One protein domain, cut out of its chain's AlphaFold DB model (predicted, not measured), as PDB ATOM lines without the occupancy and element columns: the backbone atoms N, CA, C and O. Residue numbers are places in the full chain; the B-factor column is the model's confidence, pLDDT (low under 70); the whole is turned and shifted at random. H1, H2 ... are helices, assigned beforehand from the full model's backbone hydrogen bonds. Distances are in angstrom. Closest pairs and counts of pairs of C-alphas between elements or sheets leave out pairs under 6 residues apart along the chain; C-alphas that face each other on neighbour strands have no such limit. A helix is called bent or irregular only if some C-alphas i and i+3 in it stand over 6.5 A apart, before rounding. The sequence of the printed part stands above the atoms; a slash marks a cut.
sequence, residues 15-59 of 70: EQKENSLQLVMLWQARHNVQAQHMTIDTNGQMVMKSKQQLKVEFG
ATOM      1  N   GLU A  15     284.247 202.917 194.336       78.00
ATOM      2  CA  GLU A  15     285.505 203.335 193.708       78.00
ATOM      3  C   GLU A  15     285.438 203.301 192.172       78.00
ATOM      4  O   GLU A  15     285.851 204.244 191.499       78.00
ATOM      5  N   GLN A  16     284.844 202.255 191.586       76.12
ATOM      6  CA  GLN A  16     284.645 202.187 190.135       76.12
ATOM      7  C   GLN A  16     283.720 203.303 189.637       76.12
ATOM      8  O   GLN A  16     283.964 203.875 188.572       76.12
ATOM      9  N   LYS A  17     282.671 203.635 190.402       77.88
ATOM     10  CA  LYS A  17     281.774 204.751 190.070       77.88
ATOM     11  C   LYS A  17     282.523 206.075 190.088       77.88
ATOM     12  O   LYS A  17     282.391 206.843 189.138       77.88
ATOM     13  N   GLU A  18     283.329 206.313 191.114       80.81
ATOM     14  CA  GLU A  18     284.109 207.543 191.241       80.81
ATOM     15  C   GLU A  18     285.113 207.702 190.089       80.81
ATOM     16  O   GLU A  18     285.117 208.735 189.419       80.81
ATOM     17  N   ASN A  19     285.859 206.644 189.761       80.25
ATOM     18  CA  ASN A  19     286.786 206.640 188.624       80.25
ATOM     19  C   ASN A  19     286.068 206.904 187.291       80.25
ATOM     20  O   ASN A  19     286.518 207.712 186.475       80.25
ATOM     21  N   SER A  20     284.919 206.257 187.068       81.44
ATOM     22  CA  SER A  20     284.128 206.476 185.852       81.44
ATOM     23  C   SER A  20     283.588 207.909 185.755       81.44
ATOM     24  O   SER A  20     283.564 208.487 184.669       81.44
ATOM     25  N   LEU A  21     283.222 208.517 186.887       84.25
ATOM     26  CA  LEU A  21     282.730 209.890 186.948       84.25
ATOM     27  C   LEU A  21     283.840 210.898 186.628       84.25
ATOM     28  O   LEU A  21     283.619 211.809 185.829       84.25
ATOM     29  N   GLN A  22     285.037 210.710 187.192       85.06
ATOM     30  CA  GLN A  22     286.205 211.548 186.894       85.06
ATOM     31  C   GLN A  22     286.551 211.527 185.397       85.06
ATOM     32  O   GLN A  22     286.828 212.572 184.806       85.06
ATOM     33  N   LEU A  23     286.468 210.356 184.755       86.44
ATOM     34  CA  LEU A  23     286.680 210.220 183.310       86.44
ATOM     35  C   LEU A  23     285.634 210.986 182.491       86.44
ATOM     36  O   LEU A  23     285.992 211.664 181.527       86.44
ATOM     37  N   VAL A  24     284.358 210.921 182.880       84.50
ATOM     38  CA  VAL A  24     283.281 211.675 182.219       84.50
ATOM     39  C   VAL A  24     283.507 213.181 182.353       84.50
ATOM     40  O   VAL A  24     283.402 213.893 181.356       84.50
ATOM     41  N   MET A  25     283.880 213.665 183.541       85.56
ATOM     42  CA  MET A  25     284.192 215.083 183.760       85.56
ATOM     43  C   MET A  25     285.372 215.549 182.898       85.56
ATOM     44  O   MET A  25     285.298 216.600 182.262       85.56
ATOM     45  N   LEU A  26     286.442 214.749 182.812       85.44
ATOM     46  CA  LEU A  26     287.598 215.053 181.965       85.44
ATOM     47  C   LEU A  26     287.223 215.075 180.478       85.44
ATOM     48  O   LEU A  26     287.689 215.932 179.725       85.44
ATOM     49  N   TRP A  27     286.386 214.133 180.042       87.31
ATOM     50  CA  TRP A  27     285.908 214.094 178.666       87.31
ATOM     51  C   TRP A  27     285.048 215.317 178.339       87.31
ATOM     52  O   TRP A  27     285.266 215.934 177.293       87.31
ATOM     53  N   GLN A  28     284.145 215.708 179.249       85.12
ATOM     54  CA  GLN A  28     283.341 216.927 179.132       85.12
ATOM     55  C   GLN A  28     284.241 218.160 179.001       85.12
ATOM     56  O   GLN A  28     284.096 218.909 178.040       85.12
ATOM     57  N   ALA A  29     285.257 218.307 179.852       83.94
ATOM     58  CA  ALA A  29     286.205 219.419 179.765       83.94
ATOM     59  C   ALA A  29     287.001 219.470 178.443       83.94
ATOM     60  O   ALA A  29     287.539 220.509 178.078       83.94
ATOM     61  N   ARG A  30     287.092 218.366 177.695       85.31
ATOM     62  CA  ARG A  30     287.790 218.338 176.399       85.31
ATOM     63  C   ARG A  30     286.868 218.525 175.197       85.31
ATOM     64  O   ARG A  30     287.324 219.032 174.179       85.31
ATOM     65  N   HIS A  31     285.608 218.102 175.291       82.81
ATOM     66  CA  HIS A  31     284.722 217.983 174.125       82.81
ATOM     67  C   HIS A  31     283.398 218.750 174.253       82.81
ATOM     68  O   HIS A  31     282.682 218.887 173.262       82.81
ATOM     69  N   ASN A  32     283.053 219.272 175.433       82.81
ATOM     70  CA  ASN A  32     281.777 219.947 175.686       82.81
ATOM     71  C   ASN A  32     281.797 221.420 175.237       82.81
ATOM     72  O   ASN A  32     281.681 222.343 176.042       82.81
ATOM     73  N   VAL A  33     281.956 221.635 173.926       79.94
ATOM     74  CA  VAL A  33     282.044 222.967 173.293       79.94
ATOM     75  C   VAL A  33     280.747 223.777 173.461       79.94
ATOM     76  O   VAL A  33     280.783 225.002 173.515       79.94
ATOM     77  N   GLN A  34     279.598 223.104 173.587       81.50
ATOM     78  CA  GLN A  34     278.296 223.717 173.866       81.50
ATOM     79  C   GLN A  34     277.756 223.231 175.213       81.50
ATOM     80  O   GLN A  34     276.806 222.455 175.284       81.50
ATOM     81  N   ALA A  35     278.381 223.693 176.294       81.94
ATOM     82  CA  ALA A  35     278.018 223.268 177.634       81.94
ATOM     83  C   ALA A  35     276.573 223.648 178.013       81.94
ATOM     84  O   ALA A  35     276.165 224.817 178.051       81.94
ATOM     85  N   GLN A  36     275.788 222.617 178.316       81.88
ATOM     86  CA  GLN A  36     274.416 222.721 178.790       81.88
ATOM     87  C   GLN A  36     274.374 223.054 180.291       81.88
ATOM     88  O   GLN A  36     275.366 222.927 181.012       81.88
ATOM     89  N   HIS A  37     273.213 223.496 180.780       85.38
ATOM     90  CA  HIS A  37     272.990 223.735 182.207       85.38
ATOM     91  C   HIS A  37     273.387 222.513 183.054       85.38
ATOM     92  O   HIS A  37     272.986 221.394 182.747       85.38
ATOM     93  N   MET A  38     274.167 222.753 184.114       85.81
ATOM     94  CA  MET A  38     274.748 221.743 185.012       85.81
ATOM     95  C   MET A  38     275.742 220.773 184.354       85.81
ATOM     96  O   MET A  38     275.930 219.657 184.834       85.81
ATOM     97  N   THR A  39     276.422 221.197 183.290       84.38
ATOM     98  CA  THR A  39     277.539 220.439 182.698       84.38
ATOM     99  C   THR A  39     278.866 221.176 182.867       84.38
ATOM    100  O   THR A  39     278.883 222.376 183.148       84.38
ATOM    101  N   ILE A  40     279.975 220.444 182.741       86.62
ATOM    102  CA  ILE A  40     281.331 220.999 182.799       86.62
ATOM    103  C   ILE A  40     281.704 221.553 181.424       86.62
ATOM    104  O   ILE A  40     281.652 220.812 180.442       86.62
ATOM    105  N   ASP A  41     282.055 222.834 181.339       85.06
ATOM    106  CA  ASP A  41     282.535 223.455 180.102       85.06
ATOM    107  C   ASP A  41     283.978 223.051 179.764       85.06
ATOM    108  O   ASP A  41     284.663 222.381 180.538       85.06
ATOM    109  N   THR A  42     284.476 223.490 178.605       86.56
ATOM    110  CA  THR A  42     285.858 223.208 178.186       86.56
ATOM    111  C   THR A  42     286.930 223.866 179.061       86.56
ATOM    112  O   THR A  42     288.110 223.546 178.939       86.56
ATOM    113  N   ASN A  43     286.543 224.787 179.946       82.25
ATOM    114  CA  ASN A  43     287.428 225.407 180.929       82.25
ATOM    115  C   ASN A  43     287.443 224.630 182.257       82.25
ATOM    116  O   ASN A  43     288.111 225.054 183.201       82.25
ATOM    117  N   GLY A  44     286.708 223.517 182.353       80.06
ATOM    118  CA  GLY A  44     286.588 222.727 183.575       80.06
ATOM    119  C   GLY A  44     285.647 223.339 184.617       80.06
ATOM    120  O   GLY A  44     285.674 222.920 185.774       80.06
ATOM    121  N   GLN A  45     284.822 224.321 184.245       85.19
ATOM    122  CA  GLN A  45     283.896 225.015 185.139       85.19
ATOM    123  C   GLN A  45     282.462 224.507 184.970       85.19
ATOM    124  O   GLN A  45     282.024 224.141 183.881       85.19
ATOM    125  N   MET A  46     281.698 224.503 186.064       85.44
ATOM    126  CA  MET A  46     280.287 224.126 186.026       85.44
ATOM    127  C   MET A  46     279.437 225.263 185.448       85.44
ATOM    128  O   MET A  46     279.393 226.364 186.000       85.44
ATOM    129  N   VAL A  47     278.696 224.980 184.377       84.69
ATOM    130  CA  VAL A  47     277.809 225.961 183.743       84.69
ATOM    131  C   VAL A  47     276.478 226.041 184.479       84.69
ATOM    132  O   VAL A  47     275.611 225.175 184.352       84.69
ATOM    133  N   MET A  48     276.277 227.134 185.212       87.44
ATOM    134  CA  MET A  48     275.001 227.455 185.852       87.44
ATOM    135  C   MET A  48     274.219 228.476 185.023       87.44
ATOM    136  O   MET A  48     274.429 229.681 185.121       87.44
ATOM    137  N   LYS A  49     273.274 227.992 184.210       85.81
ATOM    138  CA  LYS A  49     272.278 228.854 183.542       85.81
ATOM    139  C   LYS A  49     271.117 229.195 184.487       85.81
ATOM    140  O   LYS A  49     270.593 228.318 185.167       85.81
ATOM    141  N   SER A  50     270.675 230.447 184.515       87.44
ATOM    142  CA  SER A  50     269.480 230.870 185.259       87.44
ATOM    143  C   SER A  50     268.184 230.360 184.613       87.44
ATOM    144  O   SER A  50     268.135 230.061 183.420       87.44
ATOM    145  N   LYS A  51     267.083 230.344 185.379       82.00
ATOM    146  CA  LYS A  51     265.742 229.996 184.863       82.00
ATOM    147  C   LYS A  51     265.324 230.861 183.670       82.00
ATOM    148  O   LYS A  51     264.636 230.370 182.785       82.00
ATOM    149  N   GLN A  52     265.718 232.136 183.647       82.12
ATOM    150  CA  GLN A  52     265.420 233.039 182.533       82.12
ATOM    151  C   GLN A  52     266.179 232.625 181.267       82.12
ATOM    152  O   GLN A  52     265.573 232.516 180.209       82.12
ATOM    153  N   GLN A  53     267.475 232.321 181.389       80.94
ATOM    154  CA  GLN A  53     268.294 231.844 180.268       80.94
ATOM    155  C   GLN A  53     267.785 230.507 179.724       80.94
ATOM    156  O   GLN A  53     267.674 230.353 178.514       80.94
ATOM    157  N   LEU A  54     267.403 229.580 180.608       84.69
ATOM    158  CA  LEU A  54     266.786 228.315 180.212       84.69
ATOM    159  C   LEU A  54     265.482 228.543 179.441       84.69
ATOM    160  O   LEU A  54     265.287 227.953 178.391       84.69
ATOM    161  N   LYS A  55     264.602 229.433 179.923       83.44
ATOM    162  CA  LYS A  55     263.357 229.775 179.217       83.44
ATOM    163  C   LYS A  55     263.621 230.303 177.806       83.44
ATOM    164  O   LYS A  55     262.962 229.851 176.879       83.44
ATOM    165  N   VAL A  56     264.605 231.185 177.638       84.06
ATOM    166  CA  VAL A  56     265.015 231.688 176.315       84.06
ATOM    167  C   VAL A  56     265.543 230.555 175.426       84.06
ATOM    168  O   VAL A  56     265.136 230.454 174.274       84.06
ATOM    169  N   GLU A  57     266.387 229.670 175.962       81.56
ATOM    170  CA  GLU A  57     266.951 228.517 175.240       81.56
ATOM    171  C   GLU A  57     265.872 227.501 174.814       81.56
ATOM    172  O   GLU A  57     265.962 226.919 173.737       81.56
ATOM    173  N   PHE A  58     264.809 227.347 175.610       83.56
ATOM    174  CA  PHE A  58     263.632 226.534 175.281       83.56
ATOM    175  C   PHE A  58     262.588 227.260 174.410       83.56
ATOM    176  O   PHE A  58     261.515 226.710 174.169       83.56
ATOM    177  N   GLY A  59     262.854 228.490 173.956       80.81
ATOM    178  CA  GLY A  59     261.910 229.264 173.137       80.81
ATOM    179  C   GLY A  59     260.688 229.788 173.902       80.81
ATOM    180  O   GLY A  59     259.732 230.262 173.295       80.81
TER     181      GLY A  59
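Overview. This is residues 15 to 59 of the 70 residues of a protein of Raoultella terrigena (UniProt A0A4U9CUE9). A long helix, H1, and a short helix, H2, lie at opposite ends of a drawn-out model, and a long looping link, residues 32 to 50, fills the space between them. Going along the printed part, the link leaves the end of H1, turns near Gln 36, folds back to Asn 43 beside the last part of H1, and then runs out to H2. The first part of H1, residues 15 to 23, sticks out as a free arm and adds to the length. The printed part has 45 residues, with two named helices in the order H1, H2 and no named strand, and its class is all helix. The whole is loose, with a radius of gyration of the C-alphas of 12.6 A and spans of 39 by 18 by 14 A.

Arrangement. H1, residues 15 to 31, stands free over residues 15 to 23. H2, residues 51 to 57, is apart from H1. The link from H1 to H2 is long, with 19 residues between them. In both H1 and H2 every O i to N i+4 pair is within hydrogen-bond range.

Along the chain. H1 begins at C-alpha 15, at (285.505, 203.335, 193.708), and ends at C-alpha 31, at (284.722, 217.983, 174.125). It has 17 residues, measures 24.5 A from first to last C-alpha, and is not bent. The C-alphas of the stretch from residue 32 to 50 lie 1 to 14 A from the mean of the C-alphas. H2 has 7 residues, measures 9.8 A from first to last C-alpha, and ends at C-alpha 57, at (266.951, 228.517, 175.240).

Size, cuts and confidence. The C-alphas of Glu 15 and Gly 59, the first and last printed, are the two farthest apart, at 40.6 A. Without residues 15 to 23, the other 36 residues span 30 by 14 by 13 A. The printed part has no cut. The mean pLDDT of the printed part is 83.4, and no printed residue is under 70.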